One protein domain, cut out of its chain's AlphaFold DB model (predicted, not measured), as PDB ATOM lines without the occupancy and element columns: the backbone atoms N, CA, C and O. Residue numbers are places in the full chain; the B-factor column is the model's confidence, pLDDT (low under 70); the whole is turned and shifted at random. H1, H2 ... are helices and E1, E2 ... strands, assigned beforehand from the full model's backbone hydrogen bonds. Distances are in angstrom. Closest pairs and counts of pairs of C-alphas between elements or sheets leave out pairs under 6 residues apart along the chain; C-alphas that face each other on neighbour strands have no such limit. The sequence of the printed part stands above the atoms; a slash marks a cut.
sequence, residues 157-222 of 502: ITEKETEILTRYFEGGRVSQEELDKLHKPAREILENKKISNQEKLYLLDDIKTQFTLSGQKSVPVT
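This is residues 157 to 222 of the 502 residues of the protein "Transposase" of Methanobrevibacter ruminantium (strain ATCC 35063 / DSM 1093 / JCM 13430 / OCM 146 / M1) (UniProt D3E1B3). The long helix H4 and the shorter H1 and H3 run roughly along one another, their centres making a triangle with H1 at the corner that joins the other two. The small helix H2 sits beside H1 and H3, away from H4, while beyond the end of H4 the chain folds back into the short strand E1, which pairs with residues 157 to 158. The printed part has 66 residues, with four named helices and one named strand in the order H1, H2, H3, H4, E1; the class is mostly helix. It is compact, with a radius of gyration of the C-alphas of 11.2 A, and rounded, spanning 29 by 24 by 20 A.

H4, residues 197 to 214, is 25.6 A long from its first to its last C-alpha, the latter at (-31.010, 12.483, 2.608). H1, residues 159 to 169, begins with C-alpha 159 at (-28.673, 12.135, 14.126) and measures 15.5 A. H3 holds residues 184 to 191 and measures 10.3 A; H2 holds residues 176 to 180. E1, residues 218 to 220, pairs with no named strand.

H4 touches H1, closest at the C-alphas of Phe 169 and Asn 197, 6.1 A apart; they run opposite ways at a shallow tilt of 21 degrees. H1 touches H3 at C-alphas 161 and 186, their closest, 6.5 A apart, the same way at a shallow tilt of 10 degrees. H3 and H4 are close but not clearly touching, with closest C-alphas 189 and 200 at 7.3 A. H2 is close but not clearly touching to H1, with closest C-alphas 164 and 178 at 7.4 A, and apart from H4. The closest C-alphas of H4 and E1, 211 and 219, are 6.8 A apart. Residues 157 to 158 pair antiparallel with residues 218 to 219 of E1. In H1, H2, H3 and H4 every O i to N i+4 pair is within hydrogen-bond range.

The two C-alphas farthest apart, of Gln 176 and Leu 213, are 30.7 A apart. The printed part has no cut and no long link. Its mean pLDDT is 93.0, and no printed residue is under 70.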
ATOM      1  N   ILE A 157     -30.077   4.356  13.165       95.81
ATOM      2  CA  ILE A 157     -29.550   5.312  14.135       95.81
ATOM      3  C   ILE A 157     -30.100   6.702  13.816       95.81
ATOM      4  O   ILE A 157     -30.405   7.003  12.659       95.81
ATOM      5  N   THR A 158     -30.278   7.529  14.839       96.44
ATOM      6  CA  THR A 158     -30.694   8.931  14.702       96.44
ATOM      7  C   THR A 158     -29.494   9.876  14.670       96.44
ATOM      8  O   THR A 158     -28.392   9.531  15.105       96.44
ATOM      9  N   GLU A 159     -29.708  11.094  14.178       94.50
ATOM     10  CA  GLU A 159     -28.673  12.135  14.126       94.50
ATOM     11  C   GLU A 159     -28.119  12.432  15.529       94.50
ATOM     12  O   GLU A 159     -26.914  12.361  15.758       94.50
ATOM     13  N   LYS A 160     -29.014  12.582  16.515       94.44
ATOM     14  CA  LYS A 160     -28.656  12.798  17.924       94.44
ATOM     15  C   LYS A 160     -27.785  11.679  18.506       94.44
ATOM     16  O   LYS A 160     -26.819  11.950  19.212       94.44
ATOM     17  N   GLU A 161     -28.117  10.415  18.243       95.88
ATOM     18  CA  GLU A 161     -27.303   9.284  18.714       95.88
ATOM     19  C   GLU A 161     -25.922   9.268  18.049       95.88
ATOM     20  O   GLU A 161     -24.923   8.973  18.705       95.88
ATOM     21  N   THR A 162     -25.857   9.631  16.768       95.38
ATOM     22  CA  THR A 162     -24.607   9.725  16.005       95.38
ATOM     23  C   THR A 162     -23.698  10.818  16.573       95.38
ATOM     24  O   THR A 162     -22.497  10.599  16.747       95.38
ATOM     25  N   GLU A 163     -24.255  11.975  16.939       94.81
ATOM     26  CA  GLU A 163     -23.531  13.064  17.610       94.81
ATOM     27  C   GLU A 163     -22.983  12.652  18.981       94.81
ATOM     28  O   GLU A 163     -21.813  12.909  19.273       94.81
ATOM     29  N   ILE A 164     -23.803  11.985  19.806       95.94
ATOM     30  CA  ILE A 164     -23.394  11.484  21.129       95.94
ATOM     31  C   ILE A 164     -22.214  10.517  20.985       95.94
ATOM     32  O   ILE A 164     -21.202  10.675  21.668       95.94
ATOM     33  N   LEU A 165     -22.319   9.540  20.077       95.81
ATOM     34  CA  LEU A 165     -21.254   8.564  19.845       95.81
ATOM     35  C   LEU A 165     -19.986   9.211  19.290       95.81
ATOM     36  O   LEU A 165     -18.891   8.851  19.717       95.81
ATOM     37  N   THR A 166     -20.115  10.178  18.377       95.69
ATOM     38  CA  THR A 166     -18.946  10.877  17.826       95.69
ATOM     39  C   THR A 166     -18.189  11.593  18.940       95.69
ATOM     40  O   THR A 166     -16.998  11.357  19.125       95.69
ATOM     41  N   ARG A 167     -18.906  12.369  19.767       95.88
ATOM     42  CA  ARG A 167     -18.321  13.075  20.913       95.88
ATOM     43  C   ARG A 167     -17.661  12.111  21.898       95.88
ATOM     44  O   ARG A 167     -16.589  12.414  22.413       95.88
ATOM     45  N   TYR A 168     -18.286  10.961  22.157       95.06
ATOM     46  CA  TYR A 168     -17.735   9.929  23.034       95.06
ATOM     47  C   TYR A 168     -16.391   9.394  22.512       95.06
ATOM     48  O   TYR A 168     -15.417   9.337  23.260       95.06
ATOM     49  N   PHE A 169     -16.313   9.035  21.226       94.56
ATOM     50  CA  PHE A 169     -15.094   8.469  20.637       94.56
ATOM     51  C   PHE A 169     -13.982   9.498  20.394       94.56
ATOM     52  O   PHE A 169     -12.813   9.121  20.398       94.56
ATOM     53  N   GLU A 170     -14.319  10.781  20.257       94.25
ATOM     54  CA  GLU A 170     -13.361  11.897  20.228       94.25
ATOM     55  C   GLU A 170     -12.794  12.249  21.619       94.25
ATOM     56  O   GLU A 170     -11.916  13.103  21.735       94.25
ATOM     57  N   GLY A 171     -13.270  11.601  22.690       90.19
ATOM     58  CA  GLY A 171     -12.834  11.866  24.067       90.19
ATOM     59  C   GLY A 171     -13.526  13.066  24.725       90.19
ATOM     60  O   GLY A 171     -13.072  13.557  25.760       90.19
ATOM     61  N   GLY A 172     -14.626  13.549  24.145       90.38
ATOM     62  CA  GLY A 172     -15.462  14.586  24.739       90.38
ATOM     63  C   GLY A 172     -16.261  14.085  25.948       90.38
ATOM     64  O   GLY A 172     -16.459  12.888  26.157       90.38
ATOM     65  N   ARG A 173     -16.762  15.020  26.765       89.62
ATOM     66  CA  ARG A 173     -17.609  14.690  27.924       89.62
ATOM     67  C   ARG A 173     -18.995  14.232  27.451       89.62
ATOM     68  O   ARG A 173     -19.718  15.007  26.827       89.62
ATOM     69  N   VAL A 174     -19.357  12.998  27.790       91.88
ATOM     70  CA  VAL A 174     -20.685  12.400  27.584       91.88
ATOM     71  C   VAL A 174     -21.106  11.754  28.901       91.88
ATOM     72  O   VAL A 174     -20.322  11.034  29.517       91.88
ATOM     73  N   SER A 175     -22.317  12.052  29.362       91.94
ATOM     74  CA  SER A 175     -22.857  11.513  30.614       91.94
ATOM     75  C   SER A 175     -23.321  10.060  30.464       91.94
ATOM     76  O   SER A 175     -23.713   9.628  29.380       91.94
ATOM     77  N   GLN A 176     -23.338   9.302  31.566       90.38
ATOM     78  CA  GLN A 176     -23.865   7.932  31.549       90.38
ATOM     79  C   GLN A 176     -25.356   7.901  31.168       90.38
ATOM     80  O   GLN A 176     -25.774   7.028  30.417       90.38
ATOM     81  N   GLU A 177     -26.138   8.904  31.582       91.56
ATOM     82  CA  GLU A 177     -27.551   9.028  31.201       91.56
ATOM     83  C   GLU A 177     -27.765   9.176  29.686       91.56
ATOM     84  O   GLU A 177     -28.770   8.702  29.153       91.56
ATOM     85  N   GLU A 178     -26.855   9.854  28.976       92.38
ATOM     86  CA  GLU A 178     -26.907   9.961  27.513       92.38
ATOM     87  C   GLU A 178     -26.624   8.613  26.848       92.38
ATOM     88  O   GLU A 178     -27.331   8.235  25.912       92.38
ATOM     89  N   LEU A 179     -25.640   7.864  27.358       91.31
ATOM     90  CA  LEU A 179     -25.301   6.530  26.857       91.31
ATOM     91  C   LEU A 179     -26.425   5.520  27.127       91.31
ATOM     92  O   LEU A 179     -26.769   4.718  26.257       91.31
ATOM     93  N   ASP A 180     -27.066   5.603  28.291       91.44
ATOM     94  CA  ASP A 180     -28.177   4.730  28.668       91.44
ATOM     95  C   ASP A 180     -29.433   4.986  27.815       91.44
ATOM     96  O   ASP A 180     -30.261   4.091  27.641       91.44
ATOM     97  N   LYS A 181     -29.577   6.173  27.216       93.94
ATOM     98  CA  LYS A 181     -30.688   6.495  26.301       93.94
ATOM     99  C   LYS A 181     -30.475   6.008  24.868       93.94
ATOM    100  O   LYS A 181     -31.426   6.043  24.091       93.94
ATOM    101  N   LEU A 182     -29.276   5.540  24.513       93.62
ATOM    102  CA  LEU A 182     -28.992   5.021  23.173       93.62
ATOM    103  C   LEU A 182     -29.865   3.804  22.859       93.62
ATOM    104  O   LEU A 182     -29.978   2.873  23.666       93.62
ATOM    105  N   HIS A 183     -30.434   3.767  21.658       94.62
ATOM    106  CA  HIS A 183     -31.134   2.595  21.162       94.62
ATOM    107  C   HIS A 183     -30.153   1.478  20.786       94.62
ATOM    108  O   HIS A 183     -28.949   1.684  20.611       94.62
ATOM    109  N   LYS A 184     -30.686   0.258  20.643       94.12
ATOM    110  CA  LYS A 184     -29.901  -0.960  20.384       94.12
ATOM    111  C   LYS A 184     -28.852  -0.800  19.264       94.12
ATOM    112  O   LYS A 184     -27.721  -1.204  19.506       94.12
ATOM    113  N   PRO A 185     -29.147  -0.206  18.089       94.12
ATOM    114  CA  PRO A 185     -28.148  -0.073  17.023       94.12
ATOM    115  C   PRO A 185     -26.967   0.834  17.401       94.12
ATOM    116  O   PRO A 185     -25.823   0.499  17.108       94.12
ATOM    117  N   ALA A 186     -27.226   1.944  18.096       94.50
ATOM    118  CA  ALA A 186     -26.180   2.838  18.586       94.50
ATOM    119  C   ALA A 186     -25.340   2.178  19.695       94.50
ATOM    120  O   ALA A 186     -24.112   2.271  19.680       94.50
ATOM    121  N   ARG A 187     -25.977   1.428  20.608       94.44
ATOM    122  CA  ARG A 187     -25.265   0.622  21.617       94.44
ATOM    123  C   ARG A 187     -24.396  -0.465  20.988       94.44
ATOM    124  O   ARG A 187     -23.266  -0.656  21.420       94.44
ATOM    125  N   GLU A 188     -24.878  -1.133  19.937       94.12
ATOM    126  CA  GLU A 188     -24.089  -2.124  19.193       94.12
ATOM    127  C   GLU A 188     -22.799  -1.497  18.636       94.12
ATOM    128  O   GLU A 188     -21.747  -2.124  18.729       94.12
ATOM    129  N   ILE A 189     -22.835  -0.260  18.120       93.75
ATOM    130  CA  ILE A 189     -21.626   0.467  17.682       93.75
ATOM    131  C   ILE A 189     -20.717   0.790  18.876       93.75
ATOM    132  O   ILE A 189     -19.506   0.541  18.819       93.75
ATOM    133  N   LEU A 190     -21.294   1.315  19.963       93.38
ATOM    134  CA  LEU A 190     -20.571   1.667  21.186       93.38
ATOM    135  C   LEU A 190     -19.759   0.474  21.713       93.38
ATOM    136  O   LEU A 190     -18.539   0.555  21.859       93.38
ATOM    137  N   GLU A 191     -20.431  -0.658  21.902       93.88
ATOM    138  CA  GLU A 191     -19.906  -1.868  22.536       93.88
ATOM    139  C   GLU A 191     -19.072  -2.751  21.593       93.88
ATOM    140  O   GLU A 191     -18.424  -3.700  22.045       93.88
ATOM    141  N   ASN A 192     -19.048  -2.467  20.284       91.88
ATOM    142  CA  ASN A 192     -18.330  -3.298  19.320       91.88
ATOM    143  C   ASN A 192     -16.811  -3.240  19.540       91.88
ATOM    144  O   ASN A 192     -16.148  -2.287  19.141       91.88
ATOM    145  N   LYS A 193     -16.242  -4.289  20.140       90.75
ATOM    146  CA  LYS A 193     -14.796  -4.405  20.399       90.75
ATOM    147  C   LYS A 193     -13.981  -4.895  19.197       90.75
ATOM    148  O   LYS A 193     -12.760  -4.937  19.283       90.75
ATOM    149  N   LYS A 194     -14.630  -5.312  18.101       91.81
ATOM    150  CA  LYS A 194     -13.942  -5.840  16.905       91.81
ATOM    151  C   LYS A 194     -13.370  -4.745  16.007       91.81
ATOM    152  O   LYS A 194     -12.571  -5.055  15.135       91.81
ATOM    153  N   ILE A 195     -13.832  -3.513  16.190       91.00
ATOM    154  CA  ILE A 195     -13.519  -2.355  15.359       91.00
ATOM    155  C   ILE A 195     -12.891  -1.299  16.271       91.00
ATOM    156  O   ILE A 195     -13.368  -1.090  17.391       91.00
ATOM    157  N   SER A 196     -11.819  -0.659  15.815       93.50
ATOM    158  CA  SER A 196     -11.134   0.399  16.559       93.50
ATOM    159  C   SER A 196     -12.013   1.646  16.721       93.50
ATOM    160  O   SER A 196     -12.925   1.890  15.932       93.50
ATOM    161  N   ASN A 197     -11.728   2.483  17.724       92.44
ATOM    162  CA  ASN A 197     -12.453   3.750  17.895       92.44
ATOM    163  C   ASN A 197     -12.307   4.665  16.668       92.44
ATOM    164  O   ASN A 197     -13.251   5.365  16.317       92.44
ATOM    165  N   GLN A 198     -11.162   4.615  15.982       92.94
ATOM    166  CA  GLN A 198     -10.929   5.386  14.763       92.94
ATOM    167  C   GLN A 198     -11.819   4.913  13.602       92.94
ATOM    168  O   GLN A 198     -12.451   5.727  12.940       92.94
ATOM    169  N   GLU A 199     -11.943   3.603  13.391       93.56
ATOM    170  CA  GLU A 199     -12.864   3.047  12.387       93.56
ATOM    171  C   GLU A 199     -14.336   3.337  12.718       93.56
ATOM    172  O   GLU A 199     -15.136   3.572  11.813       93.56
ATOM    173  N   LYS A 200     -14.705   3.374  14.006       93.62
ATOM    174  CA  LYS A 200     -16.051   3.802  14.421       93.62
ATOM    175  C   LYS A 200     -16.306   5.271  14.096       93.62
ATOM    176  O   LYS A 200     -17.408   5.591  13.669       93.62
ATOM    177  N   LEU A 201     -15.313   6.143  14.277       95.00
ATOM    178  CA  LEU A 201     -15.422   7.551  13.891       95.00
ATOM    179  C   LEU A 201     -15.624   7.707  12.382       95.00
ATOM    180  O   LEU A 201     -16.520   8.447  11.993       95.00
ATOM    181  N   TYR A 202     -14.894   6.957  11.548       94.62
ATOM    182  CA  TYR A 202     -15.129   6.958  10.096       94.62
ATOM    183  C   TYR A 202     -16.552   6.511   9.738       94.62
ATOM    184  O   TYR A 202     -17.230   7.189   8.976       94.62
ATOM    185  N   LEU A 203     -17.051   5.432  10.351       93.19
ATOM    186  CA  LEU A 203     -18.435   4.991  10.141       93.19
ATOM    187  C   LEU A 203     -19.459   6.067  10.545       93.19
ATOM    188  O   LEU A 203     -20.462   6.255   9.860       93.19
ATOM    189  N   LEU A 204     -19.243   6.750  11.673       95.19
ATOM    190  CA  LEU A 204     -20.140   7.808  12.145       95.19
ATOM    191  C   LEU A 204     -20.094   9.041  11.234       95.19
ATOM    192  O   LEU A 204     -21.132   9.665  11.031       95.19
ATOM    193  N   ASP A 205     -18.933   9.369  10.670       94.88
ATOM    194  CA  ASP A 205     -18.773  10.447   9.688       94.88
ATOM    195  C   ASP A 205     -19.493  10.129   8.367       94.88
ATOM    196  O   ASP A 205     -20.257  10.950   7.850       94.88
ATOM    197  N   ASP A 206     -19.375   8.886   7.888       93.94
ATOM    198  CA  ASP A 206     -20.144   8.414   6.737       93.94
ATOM    199  C   ASP A 206     -21.652   8.526   7.016       93.94
ATOM    200  O   ASP A 206     -22.399   9.064   6.199       93.94
ATOM    201  N   ILE A 207     -22.115   8.081   8.192       94.62
ATOM    202  CA  ILE A 207     -23.524   8.184   8.609       94.62
ATOM    203  C   ILE A 207     -23.988   9.649   8.664       94.62
ATOM    204  O   ILE A 207     -25.075   9.952   8.166       94.62
ATOM    205  N   LYS A 208     -23.182  10.568   9.216       94.31
ATOM    206  CA  LYS A 208     -23.468  12.016   9.213       94.31
ATOM    207  C   LYS A 208     -23.640  12.547   7.797       94.31
ATOM    208  O   LYS A 208     -24.620  13.235   7.520       94.31
ATOM    209  N   THR A 209     -22.762  12.149   6.883       92.75
ATOM    210  CA  THR A 209     -22.879  12.504   5.464       92.75
ATOM    211  C   THR A 209     -24.209  12.017   4.878       92.75
ATOM    212  O   THR A 209     -24.882  12.752   4.153       92.75
ATOM    213  N   GLN A 210     -24.664  10.810   5.235       93.25
ATOM    214  CA  GLN A 210     -25.962  10.297   4.780       93.25
ATOM    215  C   GLN A 210     -27.156  11.093   5.335       93.25
ATOM    216  O   GLN A 210     -28.153  11.237   4.623       93.25
ATOM    217  N   PHE A 211     -27.082  11.633   6.557       92.50
ATOM    218  CA  PHE A 211     -28.108  12.540   7.092       92.50
ATOM    219  C   PHE A 211     -28.240  13.791   6.222       92.50
ATOM    220  O   PHE A 211     -29.336  14.084   5.740       92.50
ATOM    221  N   THR A 212     -27.117  14.454   5.933       89.38
ATOM    222  CA  THR A 212     -27.081  15.658   5.091       89.38
ATOM    223  C   THR A 212     -27.605  15.388   3.682       89.38
ATOM    224  O   THR A 212     -28.457  16.125   3.198       89.38
ATOM    225  N   LEU A 213     -27.167  14.298   3.043       86.69
ATOM    226  CA  LEU A 213     -27.581  13.950   1.676       86.69
ATOM    227  C   LEU A 213     -29.048  13.520   1.558       86.69
ATOM    228  O   LEU A 213     -29.596  13.491   0.461       86.69
ATOM    229  N   SER A 214     -29.671  13.076   2.650       85.94
ATOM    230  CA  SER A 214     -31.010  12.483   2.608       85.94
ATOM    231  C   SER A 214     -32.107  13.358   3.201       85.94
ATOM    232  O   SER A 214     -33.278  13.145   2.884       85.94
ATOM    233  N   GLY A 215     -31.754  14.264   4.118       86.00
ATOM    234  CA  GLY A 215     -32.707  14.989   4.959       86.00
ATOM    235  C   GLY A 215     -33.549  14.084   5.876       86.00
ATOM    236  O   GLY A 215     -34.559  14.526   6.424       86.00
ATOM    237  N   GLN A 216     -33.201  12.797   6.024       88.75
ATOM    238  CA  GLN A 216     -33.970  11.836   6.821       88.75
ATOM    239  C   GLN A 216     -33.569  11.891   8.294       88.75
ATOM    240  O   GLN A 216     -32.405  12.021   8.617       88.75
ATOM    241  N   LYS A 217     -34.523  11.711   9.215       89.44
ATOM    242  CA  LYS A 217     -34.255  11.765  10.671       89.44
ATOM    243  C   LYS A 217     -33.574  10.516  11.239       89.44
ATOM    244  O   LYS A 217     -33.171  10.503  12.401       89.44
ATOM    245  N   SER A 218     -33.491   9.447  10.452       92.69
ATOM    246  CA  SER A 218     -32.769   8.231  10.816       92.69
ATOM    247  C   SER A 218     -32.165   7.565   9.590       92.69
ATOM    248  O   SER A 218     -32.758   7.584   8.509       92.69
ATOM    249  N   VAL A 219     -30.997   6.956   9.786       94.25
ATOM    250  CA  VAL A 219     -30.208   6.294   8.745       94.25
ATOM    251  C   VAL A 219     -29.961   4.830   9.145       94.25
ATOM    252  O   VAL A 219     -29.756   4.536  10.327       94.25
ATOM    253  N   PRO A 220     -30.034   3.871   8.207       94.44
ATOM    254  CA  PRO A 220     -29.635   2.478   8.438       94.44
ATOM    255  C   PRO A 220     -28.178   2.325   8.882       94.44
ATOM    256  O   PRO A 220     -27.309   3.041   8.418       94.44
ATOM    257  N   VAL A 221     -27.895   1.338   9.737       92.94
ATOM    258  CA  VAL A 221     -26.523   1.088  10.235       92.94
ATOM    259  C   VAL A 221     -25.798  -0.014   9.452       92.94
ATOM    260  O   VAL A 221     -24.575  -0.027   9.395       92.94
ATOM    261  N   THR A 222     -26.526  -0.972   8.861       91.75
ATOM    262  CA  THR A 222     -25.911  -2.071   8.081       91.75
ATOM    263  C   THR A 222     -25.644  -1.658   6.637       91.75
ATOM    264  O   THR A 222     -24.594  -1.980   6.094       91.75
TER     265      THR A 222